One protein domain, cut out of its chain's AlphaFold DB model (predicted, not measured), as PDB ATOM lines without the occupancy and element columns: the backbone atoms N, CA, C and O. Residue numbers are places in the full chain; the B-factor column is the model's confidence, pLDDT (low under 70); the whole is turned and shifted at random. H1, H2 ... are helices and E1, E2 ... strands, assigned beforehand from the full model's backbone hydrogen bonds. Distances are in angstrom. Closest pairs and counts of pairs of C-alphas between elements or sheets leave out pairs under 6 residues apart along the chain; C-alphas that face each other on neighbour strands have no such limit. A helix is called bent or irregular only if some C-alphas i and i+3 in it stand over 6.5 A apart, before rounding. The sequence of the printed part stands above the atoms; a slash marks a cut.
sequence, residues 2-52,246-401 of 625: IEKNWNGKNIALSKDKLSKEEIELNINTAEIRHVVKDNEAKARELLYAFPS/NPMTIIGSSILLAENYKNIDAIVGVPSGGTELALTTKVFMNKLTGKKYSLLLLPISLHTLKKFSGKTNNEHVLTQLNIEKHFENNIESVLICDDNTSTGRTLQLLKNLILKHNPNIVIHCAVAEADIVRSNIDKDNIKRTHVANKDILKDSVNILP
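What this domain is: This is residues 2 to 52 and 246 to 401 of the 625 residues of a protein of Candidatus Harrisonbacteria bacterium CG10_big_fil_rev_8_21_14_0_10_38_8 (UniProt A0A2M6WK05). Picture a twisted sheet of four parallel strands in the middle, with H3 and H4 over one face and H7 over the other; the long helix H2 crosses H3 beside the E5 edge. The little strand pair E1 and E6 lies by the start of H7, H5 and H6 lie at the periphery, and residues 307 to 313 stick out. The 207 printed residues include nine named helices and six strands, in the order E1 H1 H2 H3 E2 H4 E3 H5 H6 E4 H7 E5 H8 E6 H9. The class is mixed, the sheet's order E3 E2 E4 E5; the whole is compact, radius of gyration of the C-alphas 16.9 A, spanning 52 by 42 by 29 A.

Where its parts are: Find C-alpha 12 at (142.621, 250.377, 252.276), where E1, residues 12 to 14, begins; H1, 20 to 26, and H2, 29 to 48, 28.3 A, follow. After the cut read H3, 247 to 260, 19.8 A; E2, 266 to 269; H4, 275 to 289, 21.2 A; E3, 294 to 297; H5, 302 to 309; and H6, 314 to 320. Next come E4, 333 to 341, 21.5 A, which bends by 68 degrees at residue 338; H7, 345 to 357, 18.6 A; E5, 362 to 370, 23.0 A; H8, 372 to 377; E6, 386 to 388; and H9, 390 to 395, ending at (158.596, 251.478, 256.745). H9 is irregular: C-alphas 392 and 395 are 7.2 A apart.

How they stand to each other: Look across the sheet for N 267 and O 294 at 2.9 A between E3 and E2, N 268 and O 335 at 2.8 A between E2 and E4, and N 336 and O 364 at 2.8 A between E4 and E5. E2, H4, E3 and E4, H7, E5 are strand-helix-strand units, parallel neighbours with a helix between; E3, H5 H6, E4 is a split one, with E2 between its strands; the three crossovers are right-handed. Three layers, helices on both faces, place H3 and H4 opposite H7, at heights over the sheet of 9.4, 9.1 and 9.9 A. H3 touches H4, closest C-alphas Ser 254 and Thr 281 at 4.2 A. H2 touches H3 about perpendicular at 85 degrees, closest C-alphas Ala 43 and Gly 252 at 5.0 A, and touches H8, closest C-alphas Thr 29 and Ile 372 at 6.3 A. H9 runs across E5 at 80 degrees on the local plane. E1 and E6 are antiparallel, N 13 and O 387 at 2.9 A; the closest C-alphas of H1 and E6, Asn 26 and Ala 388, are 7.3 A apart. Every O i to N i+4 pair is within hydrogen-bond range in H1, H2, H3, H4, H5, H7 and H8, but 2 of 3 in H6 and 0 of 2 in H9, where 2 of 3 O i to N i+3 pairs are.

The domain as a whole: Residues 53 to 245 are not printed; C-alphas 52 and 246 are 22.8 A apart. The link H6 to E4 is long. Confidence is under 70 at residues 2 to 4 and 301 to 322.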
ATOM      1  N   ILE A   2     158.685 262.342 260.541       45.12
ATOM      2  CA  ILE A   2     157.300 262.686 260.903       45.12
ATOM      3  C   ILE A   2     156.529 261.408 261.277       45.12
ATOM      4  O   ILE A   2     156.354 260.528 260.431       45.12
ATOM      5  N   GLU A   3     156.055 261.313 262.522       56.78
ATOM      6  CA  GLU A   3     155.090 260.302 262.968       56.78
ATOM      7  C   GLU A   3     153.814 260.434 262.120       56.78
ATOM      8  O   GLU A   3     152.948 261.272 262.368       56.78
ATOM      9  N   LYS A   4     153.693 259.641 261.047       68.31
ATOM     10  CA  LYS A   4     152.426 259.559 260.307       68.31
ATOM     11  C   LYS A   4     151.459 258.712 261.134       68.31
ATOM     12  O   LYS A   4     151.480 257.487 261.043       68.31
ATOM     13  N   ASN A   5     150.651 259.386 261.943       81.69
ATOM     14  CA  ASN A   5     149.465 258.819 262.573       81.69
ATOM     15  C   ASN A   5     148.429 258.463 261.480       81.69
ATOM     16  O   ASN A   5     148.213 259.226 260.531       81.69
ATOM     17  N   TRP A   6     147.826 257.284 261.597       90.56
ATOM     18  CA  TRP A   6     146.776 256.750 260.733       90.56
ATOM     19  C   TRP A   6     145.368 257.071 261.227       90.56
ATOM     20  O   TRP A   6     144.404 256.762 260.523       90.56
ATOM     21  N   ASN A   7     145.212 257.727 262.376       87.44
ATOM     22  CA  ASN A   7     143.933 258.264 262.831       87.44
ATOM     23  C   ASN A   7     143.300 259.101 261.716       87.44
ATOM     24  O   ASN A   7     143.924 259.992 261.143       87.44
ATOM     25  N   GLY A   8     142.075 258.741 261.328       82.81
ATOM     26  CA  GLY A   8     141.357 259.387 260.222       82.81
ATOM     27  C   GLY A   8     141.838 259.068 258.791       82.81
ATOM     28  O   GLY A   8     141.082 259.307 257.858       82.81
ATOM     29  N   LYS A   9     143.024 258.471 258.572       90.50
ATOM     30  CA  LYS A   9     143.517 258.087 257.224       90.50
ATOM     31  C   LYS A   9     143.122 256.669 256.805       90.50
ATOM     32  O   LYS A   9     143.306 255.729 257.572       90.50
ATOM     33  N   ASN A  10     142.650 256.467 255.577       93.38
ATOM     34  CA  ASN A  10     142.334 255.121 255.080       93.38
ATOM     35  C   ASN A  10     143.595 254.356 254.655       93.38
ATOM     36  O   ASN A  10     144.358 254.848 253.824       93.38
ATOM     37  N   ILE A  11     143.769 253.151 255.202       94.56
ATOM     38  CA  ILE A  11     144.823 252.182 254.861       94.56
ATOM     39  C   ILE A  11     144.436 251.401 253.599       94.56
ATOM     40  O   ILE A  11     145.280 251.158 252.741       94.56
ATOM     41  N   ALA A  12     143.161 251.025 253.469       93.81
ATOM     42  CA  ALA A  12     142.621 250.377 252.276       93.81
ATOM     43  C   ALA A  12     141.874 251.402 251.420       93.81
ATOM     44  O   ALA A  12     140.926 252.031 251.895       93.81
ATOM     45  N   LEU A  13     142.274 251.555 250.159       93.69
ATOM     46  CA  LEU A  13     141.646 252.480 249.221       93.69
ATOM     47  C   LEU A  13     140.810 251.704 248.205       93.69
ATOM     48  O   LEU A  13     141.287 250.752 247.583       93.69
ATOM     49  N   SER A  14     139.551 252.107 248.048       93.31
ATOM     50  CA  SER A  14     138.623 251.496 247.095       93.31
ATOM     51  C   SER A  14     138.903 252.030 245.690       93.31
ATOM     52  O   SER A  14     138.888 253.245 245.497       93.31
ATOM     53  N   LYS A  15     139.177 251.154 244.713       91.19
ATOM     54  CA  LYS A  15     139.597 251.581 243.360       91.19
ATOM     55  C   LYS A  15     138.516 252.365 242.608       91.19
ATOM     56  O   LYS A  15     138.849 253.204 241.789       91.19
ATOM     57  N   ASP A  16     137.242 252.113 242.892       91.25
ATOM     58  CA  ASP A  16     136.099 252.850 242.331       91.25
ATOM     59  C   ASP A  16     136.004 254.303 242.826       91.25
ATOM     60  O   ASP A  16     135.322 255.116 242.207       91.25
ATOM     61  N   LYS A  17     136.691 254.636 243.926       92.81
ATOM     62  CA  LYS A  17     136.746 255.986 244.506       92.81
ATOM     63  C   LYS A  17     138.017 256.756 244.145       92.81
ATOM     64  O   LYS A  17     138.183 257.867 244.637       92.81
ATOM     65  N   LEU A  18     138.909 256.166 243.350       91.44
ATOM     66  CA  LEU A  18     140.179 256.766 242.948       91.44
ATOM     67  C   LEU A  18     140.176 257.088 241.451       91.44
ATOM     68  O   LEU A  18     139.616 256.339 240.647       91.44
ATOM     69  N   SER A  19     140.852 258.167 241.063       93.00
ATOM     70  CA  SER A  19     141.211 258.409 239.664       93.00
ATOM     71  C   SER A  19     142.246 257.382 239.183       93.00
ATOM     72  O   SER A  19     142.901 256.699 239.977       93.00
ATOM     73  N   LYS A  20     142.438 257.273 237.862       88.81
ATOM     74  CA  LYS A  20     143.489 256.407 237.303       88.81
ATOM     75  C   LYS A  20     144.878 256.840 237.773       88.81
ATOM     76  O   LYS A  20     145.678 255.991 238.152       88.81
ATOM     77  N   GLU A  21     145.127 258.144 237.809       90.75
ATOM     78  CA  GLU A  21     146.379 258.736 238.281       90.75
ATOM     79  C   GLU A  21     146.620 258.433 239.768       90.75
ATOM     80  O   GLU A  21     147.741 258.122 240.163       90.75
ATOM     81  N   GLU A  22     145.575 258.464 240.602       90.56
ATOM     82  CA  GLU A  22     145.681 258.114 242.023       90.56
ATOM     83  C   GLU A  22     145.977 256.624 242.235       90.56
ATOM     84  O   GLU A  22     146.758 256.269 243.124       90.56
ATOM     85  N   ILE A  23     145.387 255.743 241.419       87.56
ATOM     86  CA  ILE A  23     145.712 254.312 241.429       87.56
ATOM     87  C   ILE A  23     147.179 254.119 241.042       87.56
ATOM     88  O   ILE A  23     147.906 253.468 241.790       87.56
ATOM     89  N   GLU A  24     147.623 254.716 239.931       88.25
ATOM     90  CA  GLU A  24     149.011 254.649 239.454       88.25
ATOM     91  C   GLU A  24     150.008 255.159 240.497       88.25
ATOM     92  O   GLU A  24     151.038 254.525 240.729       88.25
ATOM     93  N   LEU A  25     149.674 256.251 241.187       87.38
ATOM     94  CA  LEU A  25     150.487 256.793 242.268       87.38
ATOM     95  C   LEU A  25     150.622 255.802 243.432       87.38
ATOM     96  O   LEU A  25     151.720 255.637 243.962       87.38
ATOM     97  N   ASN A  26     149.533 255.136 243.832       86.62
ATOM     98  CA  ASN A  26     149.550 254.170 244.936       86.62
ATOM     99  C   ASN A  26     150.267 252.857 244.586       86.62
ATOM    100  O   ASN A  26     150.752 252.176 245.487       86.62
ATOM    101  N   ILE A  27     150.373 252.514 243.301       84.19
ATOM    102  CA  ILE A  27     151.095 251.324 242.820       84.19
ATOM    103  C   ILE A  27     152.448 251.664 242.180       84.19
ATOM    104  O   ILE A  27     153.034 250.808 241.512       84.19
ATOM    105  N   ASN A  28     152.965 252.887 242.367       86.75
ATOM    106  CA  ASN A  28     154.222 253.329 241.765       86.75
ATOM    107  C   ASN A  28     155.412 252.506 242.285       86.75
ATOM    108  O   ASN A  28     156.028 252.801 243.311       86.75
ATOM    109  N   THR A  29     155.756 251.465 241.528       85.25
ATOM    110  CA  THR A  29     156.781 250.501 241.933       85.25
ATOM    111  C   THR A  29     158.187 251.091 242.013       85.25
ATOM    112  O   THR A  29     159.001 250.582 242.779       85.25
ATOM    113  N   ALA A  30     158.497 252.144 241.252       89.50
ATOM    114  CA  ALA A  30     159.824 252.756 241.258       89.50
ATOM    115  C   ALA A  30     160.057 253.578 242.531       89.50
ATOM    116  O   ALA A  30     161.088 253.416 243.182       89.50
ATOM    117  N   GLU A  31     159.074 254.398 242.914       90.94
ATOM    118  CA  GLU A  31     159.104 255.187 244.153       90.94
ATOM    119  C   GLU A  31     159.220 254.269 245.377       90.94
ATOM    120  O   GLU A  31     160.108 254.444 246.207       90.94
ATOM    121  N   ILE A  32     158.382 253.232 245.447       91.31
ATOM    122  CA  ILE A  32     158.352 252.326 246.602       91.31
ATOM    123  C   ILE A  32     159.648 251.509 246.702       91.31
ATOM    124  O   ILE A  32     160.162 251.315 247.799       91.31
ATOM    125  N   ARG A  33     160.240 251.089 245.575       93.44
ATOM    126  CA  ARG A  33     161.561 250.434 245.579       93.44
ATOM    127  C   ARG A  33     162.666 251.332 246.117       93.44
ATOM    128  O   ARG A  33     163.575 250.823 246.765       93.44
ATOM    129  N   HIS A  34     162.612 252.632 245.834       94.50
ATOM    130  CA  HIS A  34     163.597 253.567 246.368       94.50
ATOM    131  C   HIS A  34     163.469 253.684 247.889       94.50
ATOM    132  O   HIS A  34     164.460 253.485 248.583       94.50
ATOM    133  N   VAL A  35     162.242 253.877 248.391       93.19
ATOM    134  CA  VAL A  35     161.945 253.913 249.834       93.19
ATOM    135  C   VAL A  35     162.420 252.640 250.533       93.19
ATOM    136  O   VAL A  35     163.104 252.708 251.548       93.19
ATOM    137  N   VAL A  36     162.106 251.478 249.963       95.06
ATOM    138  CA  VAL A  36     162.489 250.177 250.526       95.06
ATOM    139  C   VAL A  36     164.004 250.004 250.570       95.06
ATOM    140  O   VAL A  36     164.529 249.558 251.584       95.06
ATOM    141  N   LYS A  37     164.722 250.411 249.519       95.81
ATOM    142  CA  LYS A  37     166.188 250.353 249.489       95.81
ATOM    143  C   LYS A  37     166.821 251.261 250.548       95.81
ATOM    144  O   LYS A  37     167.788 250.864 251.197       95.81
ATOM    145  N   ASP A  38     166.284 252.463 250.728       96.50
ATOM    146  CA  ASP A  38     166.774 253.404 251.738       96.50
ATOM    147  C   ASP A  38     166.500 252.875 253.156       96.50
ATOM    148  O   ASP A  38     167.362 252.950 254.032       96.50
ATOM    149  N   ASN A  39     165.329 252.271 253.367       96.81
ATOM    150  CA  ASN A  39     164.967 251.617 254.620       96.81
ATOM    151  C   ASN A  39     165.838 250.399 254.924       96.81
ATOM    152  O   ASN A  39     166.260 250.241 256.065       96.81
ATOM    153  N   GLU A  40     166.135 249.558 253.931       95.06
ATOM    154  CA  GLU A  40     167.049 248.422 254.077       95.06
ATOM    155  C   GLU A  40     168.443 248.905 254.505       95.06
ATOM    156  O   GLU A  40     169.018 248.398 255.471       95.06
ATOM    157  N   ALA A  41     168.966 249.941 253.839       96.06
ATOM    158  CA  ALA A  41     170.253 250.540 254.182       96.06
ATOM    159  C   ALA A  41     170.251 251.118 255.607       96.06
ATOM    160  O   ALA A  41     171.183 250.866 256.371       96.06
ATOM    161  N   LYS A  42     169.184 251.829 255.992       96.56
ATOM    162  CA  LYS A  42     169.027 252.381 257.343       96.56
ATOM    163  C   LYS A  42     168.900 251.285 258.403       96.56
ATOM    164  O   LYS A  42     169.516 251.384 259.459       96.56
ATOM    165  N   ALA A  43     168.117 250.241 258.148       95.19
ATOM    166  CA  ALA A  43     167.970 249.106 259.055       95.19
ATOM    167  C   ALA A  43     169.319 248.413 259.293       95.19
ATOM    168  O   ALA A  43     169.671 248.109 260.433       95.19
ATOM    169  N   ARG A  44     170.106 248.237 258.225       94.12
ATOM    170  CA  ARG A  44     171.472 247.718 258.306       94.12
ATOM    171  C   ARG A  44     172.377 248.649 259.111       94.12
ATOM    172  O   ARG A  44     173.066 248.179 260.007       94.12
ATOM    173  N   GLU A  45     172.353 249.956 258.861       95.19
ATOM    174  CA  GLU A  45     173.128 250.933 259.641       95.19
ATOM    175  C   GLU A  45     172.807 250.849 261.140       95.19
ATOM    176  O   GLU A  45     173.718 250.727 261.961       95.19
ATOM    177  N   LEU A  46     171.518 250.829 261.493       93.88
ATOM    178  CA  LEU A  46     171.060 250.690 262.877       93.88
ATOM    179  C   LEU A  46     171.544 249.382 263.506       93.88
ATOM    180  O   LEU A  46     171.969 249.376 264.661       93.88
ATOM    181  N   LEU A  47     171.511 248.275 262.759       91.62
ATOM    182  CA  LEU A  47     171.947 246.977 263.264       91.62
ATOM    183  C   LEU A  47     173.453 246.990 263.543       91.62
ATOM    184  O   LEU A  47     173.888 246.599 264.623       91.62
ATOM    185  N   TYR A  48     174.244 247.514 262.606       92.38
ATOM    186  CA  TYR A  48     175.698 247.630 262.734       92.38
ATOM    187  C   TYR A  48     176.148 248.666 263.773       92.38
ATOM    188  O   TYR A  48     177.312 248.634 264.185       92.38
ATOM    189  N   ALA A  49     175.251 249.549 264.219       91.56
ATOM    190  CA  ALA A  49     175.514 250.498 265.294       91.56
ATOM    191  C   ALA A  49     175.514 249.851 266.692       91.56
ATOM    192  O   ALA A  49     176.018 250.464 267.635       91.56
ATOM    193  N   PHE A  50     175.003 248.622 266.853       87.94
ATOM    194  CA  PHE A  50     175.096 247.908 268.126       87.94
ATOM    195  C   PHE A  50     176.563 247.575 268.457       87.94
ATOM    196  O   PHE A  50     177.193 246.810 267.721       87.94
ATOM    197  N   PRO A  51     177.122 248.075 269.581       85.19
ATOM    198  CA  PRO A  51     178.544 247.900 269.895       85.19
ATOM    199  C   PRO A  51     178.972 246.439 270.028       85.19
ATOM    200  O   PRO A  51     180.105 246.089 269.710       85.19
ATOM    201  N   SER A  52     178.058 245.593 270.499       86.50
ATOM    202  CA  SER A  52     178.281 244.167 270.698       86.50
ATOM    203  C   SER A  52     177.803 243.314 269.522       86.50
ATOM    204  O   SER A  52     177.772 242.107 269.657       86.50
ATOM    205  N   ASN A 246     161.872 235.996 255.257       78.19
ATOM    206  CA  ASN A 246     163.299 236.061 255.510       78.19
ATOM    207  C   ASN A 246     163.587 236.594 256.933       78.19
ATOM    208  O   ASN A 246     163.161 237.707 257.260       78.19
ATOM    209  N   PRO A 247     164.336 235.855 257.777       84.06
ATOM    210  CA  PRO A 247     164.732 236.324 259.108       84.06
ATOM    211  C   PRO A 247     165.427 237.692 259.096       84.06
ATOM    212  O   PRO A 247     165.191 238.505 259.986       84.06
ATOM    213  N   MET A 248     166.228 237.994 258.067       87.62
ATOM    214  CA  MET A 248     166.885 239.298 257.912       87.62
ATOM    215  C   MET A 248     165.892 240.418 257.612       87.62
ATOM    216  O   MET A 248     166.066 241.532 258.103       87.62
ATOM    217  N   THR A 249     164.827 240.131 256.863       91.50
ATOM    218  CA  THR A 249     163.729 241.080 256.637       91.50
ATOM    219  C   THR A 249     162.993 241.372 257.939       91.50
ATOM    220  O   THR A 249     162.720 242.534 258.229       91.50
ATOM    221  N   ILE A 250     162.731 240.354 258.765       92.75
ATOM    222  CA  ILE A 250     162.102 240.548 260.077       92.75
ATOM    223  C   ILE A 250     163.009 241.347 261.012       92.75
ATOM    224  O   ILE A 250     162.561 242.345 261.567       92.75
ATOM    225  N   ILE A 251     164.288 240.985 261.133       92.50
ATOM    226  CA  ILE A 251     165.261 241.726 261.950       92.50
ATOM    227  C   ILE A 251     165.367 243.181 261.481       92.50
ATOM    228  O   ILE A 251     165.253 244.098 262.296       92.50
ATOM    229  N   GLY A 252     165.543 243.397 260.174       93.56
ATOM    230  CA  GLY A 252     165.664 244.724 259.573       93.56
ATOM    231  C   GLY A 252     164.403 245.571 259.747       93.56
ATOM    232  O   GLY A 252     164.485 246.753 260.084       93.56
ATOM    233  N   SER A 253     163.223 244.970 259.593       95.06
ATOM    234  CA  SER A 253     161.958 245.659 259.840       95.06
ATOM    235  C   SER A 253     161.823 246.003 261.320       95.06
ATOM    236  O   SER A 253     161.552 247.148 261.660       95.06
ATOM    237  N   SER A 254     162.048 245.048 262.220       95.62
ATOM    238  CA  SER A 254     161.877 245.248 263.657       95.62
ATOM    239  C   SER A 254     162.797 246.319 264.229       95.62
ATOM    240  O   SER A 254     162.338 247.137 265.024       95.62
ATOM    241  N   ILE A 255     164.067 246.371 263.815       95.19
ATOM    242  CA  ILE A 255     164.990 247.414 264.277       95.19
ATOM    243  C   ILE A 255     164.618 248.798 263.730       95.19
ATOM    244  O   ILE A 255     164.668 249.784 264.466       95.19
ATOM    245  N   LEU A 256     164.189 248.883 262.465       95.81
ATOM    246  CA  LEU A 256     163.743 250.138 261.863       95.81
ATOM    247  C   LEU A 256     162.483 250.668 262.555       95.81
ATOM    248  O   LEU A 256     162.409 251.855 262.875       95.81
ATOM    249  N   LEU A 257     161.511 249.791 262.817       95.50
ATOM    250  CA  LEU A 257     160.293 250.136 263.544       95.50
ATOM    251  C   LEU A 257     160.606 250.558 264.980       95.50
ATOM    252  O   LEU A 257     160.085 251.570 265.443       95.50
ATOM    253  N   ALA A 258     161.510 249.849 265.654       94.62
ATOM    254  CA  ALA A 258     161.925 250.204 267.001       94.62
ATOM    255  C   ALA A 258     162.611 251.577 267.075       94.62
ATOM    256  O   ALA A 258     162.422 252.311 268.046       94.62
ATOM    257  N   GLU A 259     163.362 251.959 266.037       93.88
ATOM    258  CA  GLU A 259     163.940 253.297 265.924       93.88
ATOM    259  C   GLU A 259     162.879 254.366 265.623       93.88
ATOM    260  O   GLU A 259     162.903 255.448 266.214       93.88
ATOM    261  N   ASN A 260     161.949 254.079 264.709       93.38
ATOM    262  CA  ASN A 260     160.960 255.044 264.231       93.38
ATOM    263  C   ASN A 260     159.819 255.298 265.239       93.38
ATOM    264  O   ASN A 260     159.235 256.380 265.202       93.38
ATOM    265  N   TYR A 261     159.514 254.345 266.127       93.94
ATOM    266  CA  TYR A 261     158.325 254.362 266.993       93.94
ATOM    267  C   TYR A 261     158.654 254.205 268.488       93.94
ATOM    268  O   TYR A 261     158.014 253.448 269.207       93.94
ATOM    269  N   LYS A 262     159.641 254.945 269.004       90.88
ATOM    270  CA  LYS A 262     160.084 254.855 270.418       90.88
ATOM    271  C   LYS A 262     159.030 255.286 271.453       90.88
ATOM    272  O   LYS A 262     159.158 254.942 272.633       90.88
ATOM    273  N   ASN A 263     158.024 256.046 271.024       90.19
ATOM    274  CA  ASN A 263     157.015 256.684 271.872       90.19
ATOM    275  C   ASN A 263     155.609 256.125 271.605       90.19
ATOM    276  O   ASN A 263     154.672 256.891 271.416       90.19
ATOM    277  N   ILE A 264     155.486 254.799 271.556       93.88
ATOM    278  CA  ILE A 264     154.192 254.105 271.551       93.88
ATOM    279  C   ILE A 264     153.998 253.329 272.860       93.88
ATOM    280  O   ILE A 264     154.984 253.035 273.537       93.88
ATOM    281  N   ASP A 265     152.770 252.930 273.179       93.38
ATOM    282  CA  ASP A 265     152.472 252.143 274.384       93.38
ATOM    283  C   ASP A 265     152.413 250.640 274.088       93.38
ATOM    284  O   ASP A 265     152.911 249.821 274.866       93.38
ATOM    285  N   ALA A 266     151.845 250.262 272.937       95.00
ATOM    286  CA  ALA A 266     151.679 248.859 272.572       95.00
ATOM    287  C   ALA A 266     151.930 248.559 271.090       95.00
ATOM    288  O   ALA A 266     151.763 249.391 270.200       95.00
ATOM    289  N   ILE A 267     152.299 247.310 270.824       95.75
ATOM    290  CA  ILE A 267     152.462 246.762 269.478       95.75
ATOM    291  C   ILE A 267     151.303 245.809 269.229       95.75
ATOM    292  O   ILE A 267     150.986 244.980 270.080       95.75
ATOM    293  N   VAL A 268     150.681 245.906 268.061       94.31
ATOM    294  CA  VAL A 268     149.572 245.046 267.659       94.31
ATOM    295  C   VAL A 268     150.045 244.118 266.551       94.31
ATOM    296  O   VAL A 268     150.446 244.581 265.486       94.31
ATOM    297  N   GLY A 269     149.991 242.813 266.799       91.31
ATOM    298  CA  GLY A 269     150.280 241.776 265.810       91.31
ATOM    299  C   GLY A 269     149.014 241.067 265.344       91.31
ATOM    300  O   GLY A 269     148.029 240.976 266.083       91.31
ATOM    301  N   VAL A 270     149.060 240.531 264.127       85.50
ATOM    302  CA  VAL A 270     147.972 239.751 263.528       85.50
ATOM    303  C   VAL A 270     148.355 238.263 263.515       85.50
ATOM    304  O   VAL A 270     149.218 237.872 262.726       85.50
ATOM    305  N   PRO A 271     147.730 237.410 264.354       81.31
ATOM    306  CA  PRO A 271     147.928 235.966 264.326       81.31
ATOM    307  C   PRO A 271     147.693 235.354 262.946       81.31
ATOM    308  O   PRO A 271     146.551 235.297 262.501       81.31
ATOM    309  N   SER A 272     148.778 234.904 262.311       72.88
ATOM    310  CA  SER A 272     148.935 234.125 261.063       72.88
ATOM    311  C   SER A 272     150.175 234.629 260.320       72.88
ATOM    312  O   SER A 272     151.129 233.875 260.156       72.88
ATOM    313  N   GLY A 273     150.199 235.921 259.976       77.31
ATOM    314  CA  GLY A 273     151.299 236.570 259.252       77.31
ATOM    315  C   GLY A 273     152.155 237.479 260.136       77.31
ATOM    316  O   GLY A 273     153.360 237.265 260.268       77.31
ATOM    317  N   GLY A 274     151.530 238.436 260.829       86.62
ATOM    318  CA  GLY A 274     152.211 239.478 261.606       86.62
ATOM    319  C   GLY A 274     152.733 239.107 263.003       86.62
ATOM    320  O   GLY A 274     153.352 239.955 263.647       86.62
ATOM    321  N   THR A 275     152.506 237.887 263.508       91.56
ATOM    322  CA  THR A 275     152.896 237.490 264.884       91.56
ATOM    323  C   THR A 275     154.393 237.635 265.141       91.56
ATOM    324  O   THR A 275     154.797 238.233 266.138       91.56
ATOM    325  N   GLU A 276     155.215 237.098 264.236       93.12
ATOM    326  CA  GLU A 276     156.671 237.109 264.377       93.12
ATOM    327  C   GLU A 276     157.209 238.541 264.362       93.12
ATOM    328  O   GLU A 276     157.934 238.935 265.271       93.12
ATOM    329  N   LEU A 277     156.774 239.350 263.390       94.00
ATOM    330  CA  LEU A 277     157.191 240.745 263.287       94.00
ATOM    331  C   LEU A 277     156.841 241.535 264.553       94.00
ATOM    332  O   LEU A 277     157.664 242.316 265.030       94.00
ATOM    333  N   ALA A 278     155.643 241.348 265.108       95.00
ATOM    334  CA  ALA A 278     155.216 242.053 266.312       95.00
ATOM    335  C   ALA A 278     156.068 241.670 267.537       95.00
ATOM    336  O   ALA A 278     156.541 242.554 268.258       95.00
ATOM    337  N   LEU A 279     156.328 240.372 267.734       95.06
ATOM    338  CA  LEU A 279     157.184 239.868 268.812       95.06
ATOM    339  C   LEU A 279     158.627 240.368 268.673       95.06
ATOM    340  O   LEU A 279     159.188 240.920 269.620       95.06
ATOM    341  N   THR A 280     159.228 240.231 267.489       95.38
ATOM    342  CA  THR A 280     160.608 240.670 267.253       95.38
ATOM    343  C   THR A 280     160.742 242.187 267.382       95.38
ATOM    344  O   THR A 280     161.711 242.668 267.973       95.38
ATOM    345  N   THR A 281     159.738 242.955 266.945       95.88
ATOM    346  CA  THR A 281     159.705 244.416 267.126       95.88
ATOM    347  C   THR A 281     159.666 244.779 268.605       95.88
ATOM    348  O   THR A 281     160.482 245.589 269.042       95.88
ATOM    349  N   LYS A 282     158.820 244.120 269.410       96.12
ATOM    350  CA  LYS A 282     158.794 244.310 270.869       96.12
ATOM    351  C   LYS A 282     160.158 244.052 271.501       96.12
ATOM    352  O   LYS A 282     160.623 244.855 272.308       96.12
ATOM    353  N   VAL A 283     160.822 242.963 271.113       94.56
ATOM    354  CA  VAL A 283     162.152 242.607 271.627       94.56
ATOM    355  C   VAL A 283     163.185 243.691 271.300       94.56
ATOM    356  O   VAL A 283     163.908 244.127 272.199       94.56
ATOM    357  N   PHE A 284     163.245 244.176 270.055       94.50
ATOM    358  CA  PHE A 284     164.165 245.259 269.684       94.50
ATOM    359  C   PHE A 284     163.833 246.577 270.386       94.50
ATOM    360  O   PHE A 284     164.745 247.249 270.863       94.50
ATOM    361  N   MET A 285     162.552 246.924 270.512       94.31
ATOM    362  CA  MET A 285     162.111 248.121 271.231       94.31
ATOM    363  C   MET A 285     162.526 248.084 272.699       94.31
ATOM    364  O   MET A 285     163.138 249.040 273.178       94.31
ATOM    365  N   ASN A 286     162.295 246.960 273.384       92.50
ATOM    366  CA  ASN A 286     162.727 246.767 274.767       92.50
ATOM    367  C   ASN A 286     164.246 246.952 274.914       92.50
ATOM    368  O   ASN A 286     164.709 247.616 275.841       92.50
ATOM    369  N   LYS A 287     165.037 246.387 273.991       87.69
ATOM    370  CA  LYS A 287     166.506 246.477 274.036       87.69
ATOM    371  C   LYS A 287     167.032 247.875 273.691       87.69
ATOM    372  O   LYS A 287     168.017 248.296 274.291       87.69
ATOM    373  N   LEU A 288     166.403 248.589 272.756       87.88
ATOM    374  CA  LEU A 288     166.841 249.918 272.313       87.88
ATOM    375  C   LEU A 288     166.451 251.036 273.280       87.88
ATOM    376  O   LEU A 288     167.215 251.985 273.445       87.88
ATOM    377  N   THR A 289     165.272 250.959 273.900       88.81
ATOM    378  CA  THR A 289     164.762 252.048 274.753       88.81
ATOM    379  C   THR A 289     164.844 251.746 276.245       88.81
ATOM    380  O   THR A 289     164.715 252.665 277.053       88.81
ATOM    381  N   GLY A 290     165.031 250.478 276.629       87.81
ATOM    382  CA  GLY A 290     164.989 250.025 278.021       87.81
ATOM    383  C   GLY A 290     163.585 250.023 278.641       87.81
ATOM    384  O   GLY A 290     163.441 249.680 279.815       87.81
ATOM    385  N   LYS A 291     162.547 250.401 277.882       89.94
ATOM    386  CA  LYS A 291     161.145 250.366 278.318       89.94
ATOM    387  C   LYS A 291     160.554 248.975 278.087       89.94
ATOM    388  O   LYS A 291     161.054 248.217 277.265       89.94
ATOM    389  N   LYS A 292     159.473 248.645 278.795       89.88
ATOM    390  CA  LYS A 292     158.655 247.460 278.504       89.88
ATOM    391  C   LYS A 292     157.442 247.894 277.689       89.88
ATOM    392  O   LYS A 292     156.675 248.715 278.177       89.88
ATOM    393  N   TYR A 293     157.285 247.345 276.487       92.62
ATOM    394  CA  TYR A 293     156.118 247.592 275.631       92.62
ATOM    395  C   TYR A 293     155.086 246.467 275.755       92.62
ATOM    396  O   TYR A 293     155.459 245.292 275.864       92.62
ATOM    397  N   SER A 294     153.800 246.810 275.687       92.88
ATOM    398  CA  SER A 294     152.712 245.823 275.663       92.88
ATOM    399  C   SER A 294     152.567 245.203 274.266       92.88
ATOM    400  O   SER A 294     152.859 245.841 273.252       92.88
ATOM    401  N   LEU A 295     152.139 243.937 274.196       92.75
ATOM    402  CA  LEU A 295     151.882 243.226 272.936       92.75
ATOM    403  C   LEU A 295     150.425 242.784 272.875       92.75
ATOM    404  O   LEU A 295     149.968 242.024 273.725       92.75
ATOM    405  N   LEU A 296     149.735 243.194 271.817       91.25
ATOM    406  CA  LEU A 296     148.352 242.847 271.538       91.25
ATOM    407  C   LEU A 296     148.307 241.941 270.305       91.25
ATOM    408  O   LEU A 296     148.419 242.406 269.173       91.25
ATOM    409  N   LEU A 297     148.148 240.635 270.501       88.38
ATOM    410  CA  LEU A 297     147.877 239.714 269.393       88.38
ATOM    411  C   LEU A 297     146.369 239.614 269.181       88.38
ATOM    412  O   LEU A 297     145.681 238.964 269.967       88.38
ATOM    413  N   LEU A 298     145.870 240.276 268.134       85.81
ATOM    414  CA  LEU A 298     144.442 240.367 267.836       85.81
ATOM    415  C   LEU A 298     144.090 239.418 266.677       85.81
ATOM    416  O   LEU A 298     144.443 239.714 265.532       85.81
ATOM    417  N   PRO A 299     143.422 238.276 266.938       74.25
ATOM    418  CA  PRO A 299     143.186 237.213 265.960       74.25
ATOM    419  C   PRO A 299     142.136 237.635 264.926       74.25
ATOM    420  O   PRO A 299     140.969 237.276 264.993       74.25
ATOM    421  N   ILE A 300     142.554 238.420 263.932       71.69
ATOM    422  CA  ILE A 300     141.681 238.960 262.886       71.69
ATOM    423  C   ILE A 300     142.294 238.652 261.524       71.69
ATOM    424  O   ILE A 300     143.353 239.158 261.184       71.69
ATOM    425  N   SER A 301     141.615 237.852 260.700       64.31
ATOM    426  CA  SER A 301     142.022 237.651 259.304       64.31
ATOM    427  C   SER A 301     140.812 237.510 258.389       64.31
ATOM    428  O   SER A 301     140.044 236.552 258.475       64.31
ATOM    429  N   LEU A 302     140.657 238.450 257.451       61.03
ATOM    430  CA  LEU A 302     139.596 238.399 256.436       61.03
ATOM    431  C   LEU A 302     139.724 237.172 255.521       61.03
ATOM    432  O   LEU A 302     138.722 236.694 254.993       61.03
ATOM    433  N   HIS A 303     140.944 236.676 255.300       62.09
ATOM    434  CA  HIS A 303     141.175 235.473 254.501       62.09
ATOM    435  C   HIS A 303     140.665 234.221 255.225       62.09
ATOM    436  O   HIS A 303     139.998 233.390 254.614       62.09
ATOM    437  N   THR A 304     140.900 234.142 256.537       59.09
ATOM    438  CA  THR A 304     140.333 233.110 257.413       59.09
ATOM    439  C   THR A 304     138.805 233.134 257.401       59.09
ATOM    440  O   THR A 304     138.194 232.099 257.145       59.09
ATOM    441  N   LEU A 305     138.188 234.304 257.600       58.91
ATOM    442  CA  LEU A 305     136.726 234.432 257.656       58.91
ATOM    443  C   LEU A 305     136.054 233.970 256.355       58.91
ATOM    444  O   LEU A 305     135.097 233.203 256.381       58.91
ATOM    445  N   LYS A 306     136.625 234.335 255.198       59.19
ATOM    446  CA  LYS A 306     136.129 233.893 253.882       59.19
ATOM    447  C   LYS A 306     136.185 232.379 253.673       59.19
ATOM    448  O   LYS A 306     135.364 231.856 252.923       59.19
ATOM    449  N   LYS A 307     137.168 231.689 254.263       56.91
ATOM    450  CA  LYS A 307     137.345 230.237 254.100       56.91
ATOM    451  C   LYS A 307     136.336 229.419 254.907       56.91
ATOM    452  O   LYS A 307     136.007 228.323 254.472       56.91
ATOM    453  N   PHE A 308     135.859 229.938 256.039       53.25
ATOM    454  CA  PHE A 308     134.902 229.236 256.898       53.25
ATOM    455  C   PHE A 308     133.447 229.509 256.526       53.25
ATOM    456  O   PHE A 308     132.643 228.585 256.527       53.25
ATOM    457  N   SER A 309     133.098 230.748 256.175       49.69
ATOM    458  CA  SER A 309     131.684 231.116 256.120       49.69
ATOM    459  C   SER A 309     131.018 230.967 254.755       49.69
ATOM    460  O   SER A 309     129.798 231.080 254.664       49.69
ATOM    461  N   GLY A 310     131.780 230.722 253.681       48.81
ATOM    462  CA  GLY A 310     131.282 230.508 252.312       48.81
ATOM    463  C   GLY A 310     130.615 231.729 251.655       48.81
ATOM    464  O   GLY A 310     130.796 231.930 250.459       48.81
ATOM    465  N   LYS A 311     129.889 232.546 252.428       45.75
ATOM    466  CA  LYS A 311     129.216 233.828 252.182       45.75
ATOM    467  C   LYS A 311     128.613 234.282 253.535       45.75
ATOM    468  O   LYS A 311     127.453 233.990 253.800       45.75
ATOM    469  N   THR A 312     129.332 235.028 254.377       42.56
ATOM    470  CA  THR A 312     128.689 235.796 255.470       42.56
ATOM    471  C   THR A 312     129.065 237.270 255.440       42.56
ATOM    472  O   THR A 312     130.117 237.690 254.948       42.56
ATOM    473  N   ASN A 313     128.118 238.073 255.918       49.66
ATOM    474  CA  ASN A 313     128.198 239.515 256.030       49.66
ATOM    475  C   ASN A 313     129.273 239.856 257.077       49.66
ATOM    476  O   ASN A 313     128.999 239.796 258.273       49.66
ATOM    477  N   ASN A 314     130.502 240.151 256.626       53.03
ATOM    478  CA  ASN A 314     131.679 240.353 257.489       53.03
ATOM    479  C   ASN A 314     131.395 241.277 258.689       53.03
ATOM    480  O   ASN A 314     131.985 241.088 259.740       53.03
ATOM    481  N   GLU A 315     130.484 242.246 258.566       52.53
ATOM    482  CA  GLU A 315     130.109 243.157 259.654       52.53
ATOM    483  C   GLU A 315     129.558 242.457 260.909       52.53
ATOM    484  O   GLU A 315     129.859 242.908 262.010       52.53
ATOM    485  N   HIS A 316     128.827 241.341 260.788       52.28
ATOM    486  CA  HIS A 316     128.251 240.646 261.950       52.28
ATOM    487  C   HIS A 316     129.336 239.980 262.815       52.28
ATOM    488  O   HIS A 316     129.366 240.170 264.030       52.28
ATOM    489  N   VAL A 317     130.294 239.289 262.188       53.97
ATOM    490  CA  VAL A 317     131.450 238.661 262.863       53.97
ATOM    491  C   VAL A 317     132.249 239.695 263.659       53.97
ATOM    492  O   VAL A 317     132.661 239.475 264.795       53.97
ATOM    493  N   LEU A 318     132.428 240.878 263.075       56.41
ATOM    494  CA  LEU A 318     133.231 241.950 263.656       56.41
ATOM    495  C   LEU A 318     132.581 242.594 264.877       56.41
ATOM    496  O   LEU A 318     133.283 243.170 265.704       56.41
ATOM    497  N   THR A 319     131.257 242.498 265.013       54.12
ATOM    498  CA  THR A 319     130.564 242.956 266.225       54.12
ATOM    499  C   THR A 319     130.744 242.021 267.419       54.12
ATOM    500  O   THR A 319     130.538 242.466 268.544       54.12
ATOM    501  N   GLN A 320     131.172 240.772 267.198       55.28
ATOM    502  CA  GLN A 320     131.341 239.761 268.248       55.28
ATOM    503  C   GLN A 320     132.783 239.635 268.768       55.28
ATOM    504  O   GLN A 320     133.005 239.033 269.822       55.28
ATOM    505  N   LEU A 321     133.764 240.217 268.066       64.56
ATOM    506  CA  LEU A 321     135.155 240.259 268.518       64.56
ATOM    507  C   LEU A 321     135.293 241.218 269.704       64.56
ATOM    508  O   LEU A 321     135.340 242.439 269.540       64.56
ATOM    509  N   ASN A 322     135.383 240.655 270.907       67.62
ATOM    510  CA  ASN A 322     135.673 241.414 272.114       67.62
ATOM    511  C   ASN A 322     137.177 241.700 272.188       67.62
ATOM    512  O   ASN A 322     137.919 240.960 272.829       67.62
ATOM    513  N   ILE A 323     137.629 242.754 271.505       76.88
ATOM    514  CA  ILE A 323     139.031 243.181 271.581       76.88
ATOM    515  C   ILE A 323     139.366 243.843 272.922       76.88
ATOM    516  O   ILE A 323     140.536 243.894 273.278       76.88
ATOM    517  N   GLU A 324     138.363 244.324 273.666       75.38
ATOM    518  CA  GLU A 324     138.538 245.129 274.884       75.38
ATOM    519  C   GLU A 324     139.313 244.366 275.958       75.38
ATOM    520  O   GLU A 324     140.147 244.951 276.640       75.38
ATOM    521  N   LYS A 325     139.124 243.041 276.036       75.75
ATOM    522  CA  LYS A 325     139.860 242.165 276.966       75.75
ATOM    523  C   LYS A 325     141.380 242.208 276.781       75.75
ATOM    524  O   LYS A 325     142.112 241.826 277.686       75.75
ATOM    525  N   HIS A 326     141.856 242.621 275.606       77.81
ATOM    526  CA  HIS A 326     143.280 242.719 275.315       77.81
ATOM    527  C   HIS A 326     143.858 244.100 275.640       77.81
ATOM    528  O   HIS A 326     145.073 244.227 275.711       77.81
ATOM    529  N   PHE A 327     143.029 245.132 275.814       82.75
ATOM    530  CA  PHE A 327     143.507 246.491 276.051       82.75
ATOM    531  C   PHE A 327     143.639 246.774 277.547       82.75
ATOM    532  O   PHE A 327     142.692 246.640 278.317       82.75
ATOM    533  N   GLU A 328     144.827 247.216 277.952       78.88
ATOM    534  CA  GLU A 328     145.042 247.812 279.269       78.88
ATOM    535  C   GLU A 328     144.564 249.279 279.260       78.88
ATOM    536  O   GLU A 328     144.645 249.967 278.238       78.88
ATOM    537  N   ASN A 329     144.089 249.787 280.405       73.31
ATOM    538  CA  ASN A 329     143.484 251.127 280.526       73.31
ATOM    539  C   ASN A 329     144.424 252.301 280.170       73.31
ATOM    540  O   ASN A 329     143.968 253.432 280.036       73.31
ATOM    541  N   ASN A 330     145.729 252.059 280.075       84.38
ATOM    542  CA  ASN A 330     146.789 253.047 279.864       84.38
ATOM    543  C   ASN A 330     147.347 253.064 278.430       84.38
ATOM    544  O   ASN A 330     148.344 253.738 278.190       84.38
ATOM    545  N   ILE A 331     146.761 252.318 277.487       91.81
ATOM    546  CA  ILE A 331     147.229 252.293 276.096       91.81
ATOM    547  C   ILE A 331     146.617 253.475 275.330       91.81
ATOM    548  O   ILE A 331     145.436 253.459 274.973       91.81
ATOM    549  N   GLU A 332     147.431 254.489 275.035       93.00
ATOM    550  CA  GLU A 332     147.029 255.686 274.282       93.00
ATOM    551  C   GLU A 332     147.560 255.682 272.843       93.00
ATOM    552  O   GLU A 332     147.050 256.405 271.987       93.00
ATOM    553  N   SER A 333     148.553 254.844 272.549       94.94
ATOM    554  CA  SER A 333     149.219 254.776 271.253       94.94
ATOM    555  C   SER A 333     149.648 253.355 270.882       94.94
ATOM    556  O   SER A 333     150.211 252.611 271.688       94.94
ATOM    557  N   VAL A 334     149.390 252.965 269.632       95.81
ATOM    558  CA  VAL A 334     149.661 251.614 269.131       95.81
ATOM    559  C   VAL A 334     150.376 251.611 267.788       95.81
ATOM    560  O   VAL A 334     150.119 252.460 266.936       95.81
ATOM    561  N   LEU A 335     151.224 250.607 267.561       95.94
ATOM    562  CA  LEU A 335     151.783 250.278 266.248       95.94
ATOM    563  C   LEU A 335     151.234 248.937 265.764       95.94
ATOM    564  O   LEU A 335     151.561 247.892 266.318       95.94
ATOM    565  N   ILE A 336     150.426 248.967 264.710       94.69
ATOM    566  CA  ILE A 336     149.960 247.778 264.000       94.69
ATOM    567  C   ILE A 336     151.064 247.281 263.062       94.69
ATOM    568  O   ILE A 336     151.489 248.014 262.167       94.69
ATOM    569  N   CYS A 337     151.467 246.024 263.230       91.38
ATOM    570  CA  CYS A 337     152.471 245.350 262.414       91.38
ATOM    571  C   CYS A 337     151.855 244.167 261.657       91.38
ATOM    572  O   CYS A 337     151.147 243.347 262.246       91.38
ATOM    573  N   ASP A 338     152.188 244.050 260.374       91.44
ATOM    574  CA  ASP A 338     151.923 242.857 259.562       91.44
ATOM    575  C   ASP A 338     153.156 242.519 258.721       91.44
ATOM    576  O   ASP A 338     153.998 243.382 258.466       91.44
ATOM    577  N   ASP A 339     153.294 241.278 258.284       89.50
ATOM    578  CA  ASP A 339     154.426 240.886 257.447       89.50
ATOM    579  C   ASP A 339     154.341 241.540 256.060       89.50
ATOM    580  O   ASP A 339     155.312 242.142 255.600       89.50
ATOM    581  N   ASN A 340     153.167 241.522 255.428       90.31
ATOM    582  CA  ASN A 340     152.921 242.189 254.157       90.31
ATOM    583  C   ASN A 340     151.465 242.665 254.037       90.31
ATOM    584  O   ASN A 340     150.576 242.253 254.777       90.31
ATOM    585  N   THR A 341     151.182 243.560 253.087       88.31
ATOM    586  CA  THR A 341     149.788 243.862 252.746       88.31
ATOM    587  C   THR A 341     149.605 244.247 251.289       88.31
ATOM    588  O   THR A 341     150.308 245.090 250.738       88.31
ATOM    589  N   SER A 342     148.593 243.642 250.673       84.06
ATOM    590  CA  SER A 342     148.302 243.794 249.249       84.06
ATOM    591  C   SER A 342     147.127 244.750 248.990       84.06
ATOM    592  O   SER A 342     147.108 245.517 248.027       84.06
ATOM    593  N   THR A 343     146.118 244.730 249.864       88.25
ATOM    594  CA  THR A 343     144.899 245.555 249.746       88.25
ATOM    595  C   THR A 343     144.686 246.488 250.934       88.25
ATOM    596  O   THR A 343     143.758 247.292 250.908       88.25
ATOM    597  N   GLY A 344     145.476 246.349 252.005       89.88
ATOM    598  CA  GLY A 344     145.307 247.098 253.252       89.88
ATOM    599  C   GLY A 344     144.059 246.729 254.062       89.88
ATOM    600  O   GLY A 344     143.847 247.289 255.133       89.88
ATOM    601  N   ARG A 345     143.203 245.810 253.587       88.81
ATOM    602  CA  ARG A 345     141.872 245.573 254.178       88.81
ATOM    603  C   ARG A 345     141.916 244.987 255.587       88.81
ATOM    604  O   ARG A 345     141.121 245.411 256.417       88.81
ATOM    605  N   THR A 346     142.822 244.046 255.859       86.44
ATOM    606  CA  THR A 346     142.992 243.470 257.206       86.44
ATOM    607  C   THR A 346     143.418 244.547 258.204       86.44
ATOM    608  O   THR A 346     142.791 244.702 259.247       86.44
ATOM    609  N   LEU A 347     144.399 245.379 257.841       90.81
ATOM    610  CA  LEU A 347     144.872 246.474 258.693       90.81
ATOM    611  C   LEU A 347     143.830 247.587 258.854       90.81
ATOM    612  O   LEU A 347     143.661 248.118 259.946       90.81
ATOM    613  N   GLN A 348     143.085 247.918 257.793       92.31
ATOM    614  CA  GLN A 348     141.964 248.860 257.867       92.31
ATOM    615  C   GLN A 348     140.889 248.370 258.835       92.31
ATOM    616  O   GLN A 348     140.336 249.159 259.600       92.31
ATOM    617  N   LEU A 349     140.587 247.075 258.792       87.44
ATOM    618  CA  LEU A 349     139.627 246.467 259.692       87.44
ATOM    619  C   LEU A 349     140.098 246.555 261.147       87.44
ATOM    620  O   LEU A 349     139.345 247.008 262.007       87.44
ATOM    621  N   LEU A 350     141.346 246.170 261.402       88.44
ATOM    622  CA  LEU A 350     141.951 246.233 262.726       88.44
ATOM    623  C   LEU A 350     141.926 247.660 263.282       88.44
ATOM    624  O   LEU A 350     141.453 247.888 264.390       88.44
ATOM    625  N   LYS A 351     142.330 248.633 262.461       91.88
ATOM    626  CA  LYS A 351     142.245 250.056 262.786       91.88
ATOM    627  C   LYS A 351     140.822 250.460 263.190       91.88
ATOM    628  O   LYS A 351     140.648 251.144 264.193       91.88
ATOM    629  N   ASN A 352     139.808 250.065 262.418       90.19
ATOM    630  CA  ASN A 352     138.418 250.422 262.708       90.19
ATOM    631  C   ASN A 352     137.941 249.838 264.044       90.19
ATOM    632  O   ASN A 352     137.236 250.519 264.780       90.19
ATOM    633  N   LEU A 353     138.333 248.602 264.361       86.56
ATOM    634  CA  LEU A 353     138.001 247.967 265.637       86.56
ATOM    635  C   LEU A 353     138.663 248.696 266.809       86.56
ATOM    636  O   LEU A 353     137.987 249.023 267.780       86.56
ATOM    637  N   ILE A 354     139.946 249.031 266.682       90.19
ATOM    638  CA  ILE A 354     140.691 249.770 267.707       90.19
ATOM    639  C   ILE A 354     140.070 251.156 267.949       90.19
ATOM    640  O   ILE A 354     139.814 251.515 269.095       90.19
ATOM    641  N   LEU A 355     139.737 251.903 266.888       90.75
ATOM    642  CA  LEU A 355     139.070 253.209 267.012       90.75
ATOM    643  C   LEU A 355     137.646 253.113 267.571       90.75
ATOM    644  O   LEU A 355     137.168 254.064 268.181       90.75
ATOM    645  N   LYS A 356     136.951 251.991 267.353       88.00
ATOM    646  CA  LYS A 356     135.637 251.751 267.959       88.00
ATOM    647  C   LYS A 356     135.750 251.599 269.479       88.00
ATOM    648  O   LYS A 356     134.873 252.087 270.181       88.00
ATOM    649  N   HIS A 357     136.805 250.941 269.958       85.56
ATOM    650  CA  HIS A 357     137.074 250.780 271.387       85.56
ATOM    651  C   HIS A 357     137.585 252.081 272.030       85.56
ATOM    652  O   HIS A 357     137.031 252.537 273.025       85.56
ATOM    653  N   ASN A 358     138.593 252.721 271.429       89.88
ATOM    654  CA  ASN A 358     139.116 254.010 271.876       89.88
ATOM    655  C   ASN A 358     139.254 254.976 270.683       89.88
ATOM    656  O   ASN A 358     140.243 254.912 269.953       89.88
ATOM    657  N   PRO A 359     138.308 255.915 270.484       91.25
ATOM    658  CA  PRO A 359     138.346 256.856 269.360       91.25
ATOM    659  C   PRO A 359     139.548 257.810 269.352       91.25
ATOM    660  O   PRO A 359     139.866 258.374 268.303       91.25
ATOM    661  N   ASN A 360     140.196 258.008 270.504       92.19
ATOM    662  CA  ASN A 360     141.299 258.954 270.674       92.19
ATOM    663  C   ASN A 360     142.681 258.295 270.575       92.19
ATOM    664  O   ASN A 360     143.681 259.010 270.529       92.19
ATOM    665  N   ILE A 361     142.746 256.962 270.530       93.69
ATOM    666  CA  ILE A 361     144.008 256.221 270.485       93.69
ATOM    667  C   ILE A 361     144.809 256.592 269.239       93.69
ATOM    668  O   ILE A 361     144.265 256.660 268.139       93.69
ATOM    669  N   VAL A 362     146.102 256.855 269.391       95.44
ATOM    670  CA  VAL A 362     147.026 257.136 268.290       95.44
ATOM    671  C   VAL A 362     147.388 255.829 267.596       95.44
ATOM    672  O   VAL A 362     147.929 254.925 268.222       95.44
ATOM    673  N   ILE A 363     147.109 255.719 266.296       95.31
ATOM    674  CA  ILE A 363     147.384 254.494 265.541       95.31
ATOM    675  C   ILE A 363     148.510 254.732 264.543       95.31
ATOM    676  O   ILE A 363     148.416 255.569 263.649       95.31
ATOM    677  N   HIS A 364     149.550 253.918 264.630       95.50
ATOM    678  CA  HIS A 364     150.549 253.734 263.592       95.50
ATOM    679  C   HIS A 364     150.356 252.375 262.934       95.50
ATOM    680  O   HIS A 364     149.829 251.448 263.546       95.50
ATOM    681  N   CYS A 365     150.794 252.252 261.688       94.31
ATOM    682  CA  CYS A 365     150.733 250.998 260.960       94.31
ATOM    683  C   CYS A 365     151.982 250.864 260.092       94.31
ATOM    684  O   CYS A 365     152.397 251.853 259.475       94.31
ATOM    685  N   ALA A 366     152.526 249.654 260.018       93.25
ATOM    686  CA  ALA A 366     153.669 249.317 259.188       93.25
ATOM    687  C   ALA A 366     153.600 247.863 258.711       93.25
ATOM    688  O   ALA A 366     153.007 247.007 259.370       93.25
ATOM    689  N   VAL A 367     154.237 247.596 257.570       93.62
ATOM    690  CA  VAL A 367     154.445 246.236 257.060       93.62
ATOM    691  C   VAL A 367     155.905 246.010 256.697       93.62
ATOM    692  O   VAL A 367     156.547 246.925 256.173       93.62
ATOM    693  N   ALA A 368     156.425 244.809 256.954       93.38
ATOM    694  CA  ALA A 368     157.828 244.484 256.676       93.38
ATOM    695  C   ALA A 368     158.126 244.429 255.169       93.38
ATOM    696  O   ALA A 368     159.131 244.984 254.709       93.38
ATOM    697  N   GLU A 369     157.236 243.805 254.397       92.75
ATOM    698  CA  GLU A 369     157.373 243.591 252.957       92.75
ATOM    699  C   GLU A 369     156.290 244.341 252.173       92.75
ATOM    700  O   GLU A 369     155.089 244.244 252.441       92.75
ATOM    701  N   ALA A 370     156.707 245.071 251.142       92.19
ATOM    702  CA  ALA A 370     155.790 245.776 250.263       92.19
ATOM    703  C   ALA A 370     155.279 244.858 249.137       92.19
ATOM    704  O   ALA A 370     156.022 244.531 248.206       92.19
ATOM    705  N   ASP A 371     153.988 244.501 249.160       90.12
ATOM    706  CA  ASP A 371     153.322 243.731 248.094       90.12
ATOM    707  C   ASP A 371     152.842 244.630 246.934       90.12
ATOM    708  O   ASP A 371     151.655 244.763 246.601       90.12
ATOM    709  N   ILE A 372     153.809 245.290 246.299       87.31
ATOM    710  CA  ILE A 372     153.573 246.159 245.139       87.31
ATOM    711  C   ILE A 372     153.524 245.385 243.825       87.31
ATOM    712  O   ILE A 372     152.905 245.833 242.862       87.31
ATOM    713  N   VAL A 373     154.170 244.217 243.767       88.25
ATOM    714  CA  VAL A 373     154.245 243.416 242.543       88.25
ATOM    715  C   VAL A 373     152.872 242.839 242.231       88.25
ATOM    716  O   VAL A 373     152.387 243.032 241.116       88.25
ATOM    717  N   ARG A 374     152.206 242.216 243.216       87.31
ATOM    718  CA  ARG A 374     150.842 241.701 243.043       87.31
ATOM    719  C   ARG A 374     149.858 242.836 242.785       87.31
ATOM    720  O   ARG A 374     149.031 242.729 241.888       87.31
ATOM    721  N   SER A 375     149.986 243.947 243.513       85.50
ATOM    722  CA  SER A 375     149.144 245.136 243.316       85.50
ATOM    723  C   SER A 375     149.246 245.704 241.896       85.50
ATOM    724  O   SER A 375     148.229 246.072 241.315       85.50
ATOM    725  N   ASN A 376     150.446 245.717 241.308       86.81
ATOM    726  CA  ASN A 376     150.653 246.149 239.927       86.81
ATOM    727  C   ASN A 376     150.122 245.136 238.896       86.81
ATOM    728  O   ASN A 376     149.566 245.547 237.883       86.81
ATOM    729  N   ILE A 377     150.271 243.828 239.142       87.25
ATOM    730  CA  ILE A 377     149.715 242.777 238.265       87.25
ATOM    731  C   ILE A 377     148.183 242.849 238.243       87.25
ATOM    732  O   ILE A 377     147.574 242.786 237.180       87.25
ATOM    733  N   ASP A 378     147.564 243.042 239.408       85.38
ATOM    734  CA  ASP A 378     146.110 243.070 239.569       85.38
ATOM    735  C   ASP A 378     145.496 244.474 239.428       85.38
ATOM    736  O   ASP A 378     144.329 244.687 239.789       85.38
ATOM    737  N   LYS A 379     146.253 245.461 238.935       85.50
ATOM    738  CA  LYS A 379     145.789 246.855 238.877       85.50
ATOM    739  C   LYS A 379     144.475 246.986 238.095       85.50
ATOM    740  O   LYS A 379     143.520 247.588 238.590       85.50
ATOM    741  N   ASP A 380     144.381 246.285 236.965       85.19
ATOM    742  CA  ASP A 380     143.224 246.286 236.061       85.19
ATOM    743  C   ASP A 380     142.236 245.143 236.366       85.19
ATOM    744  O   ASP A 380     141.210 244.990 235.705       85.19
ATOM    745  N   ASN A 381     142.512 244.329 237.392       85.56
ATOM    746  CA  ASN A 381     141.660 243.210 237.772       85.56
ATOM    747  C   ASN A 381     140.386 243.716 238.474       85.56
ATOM    748  O   ASN A 381     140.451 244.312 239.553       85.56
ATOM    749  N   ILE A 382     139.222 243.433 237.878       83.12
ATOM    750  CA  ILE A 382     137.898 243.833 238.387       83.12
ATOM    751  C   ILE A 382     137.564 243.120 239.709       83.12
ATOM    752  O   ILE A 382     136.915 243.699 240.578       83.12
ATOM    753  N   LYS A 383     138.042 241.881 239.908       81.88
ATOM    754  CA  LYS A 383     137.808 241.119 241.149       81.88
ATOM    755  C   LYS A 383     138.570 241.710 242.337       81.88
ATOM    756  O   LYS A 383     138.130 241.584 243.481       81.88
ATOM    757  N   ARG A 384     139.708 242.367 242.094       83.06
ATOM    758  CA  ARG A 384     140.473 243.051 243.139       83.06
ATOM    759  C   ARG A 384     139.936 244.463 243.295       83.06
ATOM    760  O   ARG A 384     140.282 245.328 242.514       83.06
ATOM    761  N   THR A 385     139.113 244.716 244.304       89.62
ATOM    762  CA  THR A 385     138.406 246.005 244.444       89.62
ATOM    763  C   THR A 385     139.192 247.098 245.174       89.62
ATOM    764  O   THR A 385     138.795 248.256 245.136       89.62
ATOM    765  N   HIS A 386     140.297 246.753 245.843       91.88
ATOM    766  CA  HIS A 386     141.059 247.671 246.696       91.88
ATOM    767  C   HIS A 386     142.562 247.608 246.410       91.88
ATOM    768  O   HIS A 386     143.079 246.568 245.992       91.88
ATOM    769  N   VAL A 387     143.253 248.703 246.722       91.12
ATOM    770  CA  VAL A 387     144.717 248.799 246.806       91.12
ATOM    771  C   VAL A 387     145.114 249.332 248.181       91.12
ATOM    772  O   VAL A 387     144.358 250.082 248.804       91.12
ATOM    773  N   ALA A 388     146.281 248.926 248.676       91.81
ATOM    774  CA  ALA A 388     146.833 249.508 249.892       91.81
ATOM    775  C   ALA A 388     147.250 250.966 249.635       91.81
ATOM    776  O   ALA A 388     147.786 251.288 248.576       91.81
ATOM    777  N   ASN A 389     147.010 251.848 250.603       92.31
ATOM    778  CA  ASN A 389     147.530 253.210 250.575       92.31
ATOM    779  C   ASN A 389     149.058 253.164 250.669       92.31
ATOM    780  O   ASN A 389     149.570 252.661 251.664       92.31
ATOM    781  N   LYS A 390     149.785 253.719 249.690       91.12
ATOM    782  CA  LYS A 390     151.256 253.614 249.624       91.12
ATOM    783  C   LYS A 390     151.988 254.083 250.884       91.12
ATOM    784  O   LYS A 390     153.074 253.587 251.171       91.12
ATOM    785  N   ASP A 391     151.393 254.990 251.665       90.75
ATOM    786  CA  ASP A 391     151.971 255.472 252.924       90.75
ATOM    787  C   ASP A 391     152.196 254.347 253.950       90.75
ATOM    788  O   ASP A 391     153.019 254.516 254.848       90.75
ATOM    789  N   ILE A 392     151.494 253.209 253.832       91.62
ATOM    790  CA  ILE A 392     151.673 252.046 254.720       91.62
ATOM    791  C   ILE A 392     152.996 251.320 254.464       91.62
ATOM    792  O   ILE A 392     153.520 250.651 255.347       91.62
ATOM    793  N   LEU A 393     153.555 251.499 253.266       91.75
ATOM    794  CA  LEU A 393     154.775 250.845 252.796       91.75
ATOM    795  C   LEU A 393     156.032 251.656 253.136       91.75
ATOM    796  O   LEU A 393     157.143 251.266 252.789       91.75
ATOM    797  N   LYS A 394     155.870 252.809 253.800       91.62
ATOM    798  CA  LYS A 394     156.964 253.746 254.088       91.62
ATOM    799  C   LYS A 394     158.048 253.159 254.995       91.62
ATOM    800  O   LYS A 394     159.151 253.683 254.996       91.62
ATOM    801  N   ASP A 395     157.702 252.151 255.797       93.62
ATOM    802  CA  ASP A 395     158.596 251.478 256.745       93.62
ATOM    803  C   ASP A 395     158.993 250.074 256.249       93.62
ATOM    804  O   ASP A 395     159.669 249.337 256.962       93.62
ATOM    805  N   SER A 396     158.580 249.685 255.037       94.62
ATOM    806  CA  SER A 396     158.931 248.383 254.476       94.62
ATOM    807  C   SER A 396     160.415 248.327 254.140       94.62
ATOM    808  O   SER A 396     160.974 249.280 253.593       94.62
ATOM    809  N   VAL A 397     161.037 247.191 254.448       94.62
ATOM    810  CA  VAL A 397     162.472 246.933 254.233       94.62
ATOM    811  C   VAL A 397     162.721 245.914 253.124       94.62
ATOM    812  O   VAL A 397     163.866 245.681 252.759       94.62
ATOM    813  N   ASN A 398     161.664 245.310 252.573       93.12
ATOM    814  CA  ASN A 398     161.763 244.413 251.426       93.12
ATOM    815  C   ASN A 398     160.575 244.571 250.462       93.12
ATOM    816  O   ASN A 398     159.529 245.117 250.816       93.12
ATOM    817  N   ILE A 399     160.731 244.075 249.232       91.38
ATOM    818  CA  ILE A 399     159.631 243.887 248.279       91.38
ATOM    819  C   ILE A 399     159.234 242.417 248.288       91.38
ATOM    820  O   ILE A 399     160.074 241.566 247.997       91.38
ATOM    821  N   LEU A 400     157.952 242.133 248.524       89.69
ATOM    822  CA  LEU A 400     157.453 240.761 248.514       89.69
ATOM    823  C   LEU A 400     157.674 240.136 247.120       89.69
ATOM    824  O   LEU A 400     157.188 240.675 246.112       89.69
ATOM    825  N   PRO A 401     158.411 239.016 247.017       87.31
ATOM    826  CA  PRO A 401     158.643 238.356 245.743       87.31
ATOM    827  C   PRO A 401     157.402 237.552 245.332       87.31
ATOM    828  O   PRO A 401     157.074 236.535 245.938       87.31
TER     829      PRO A 401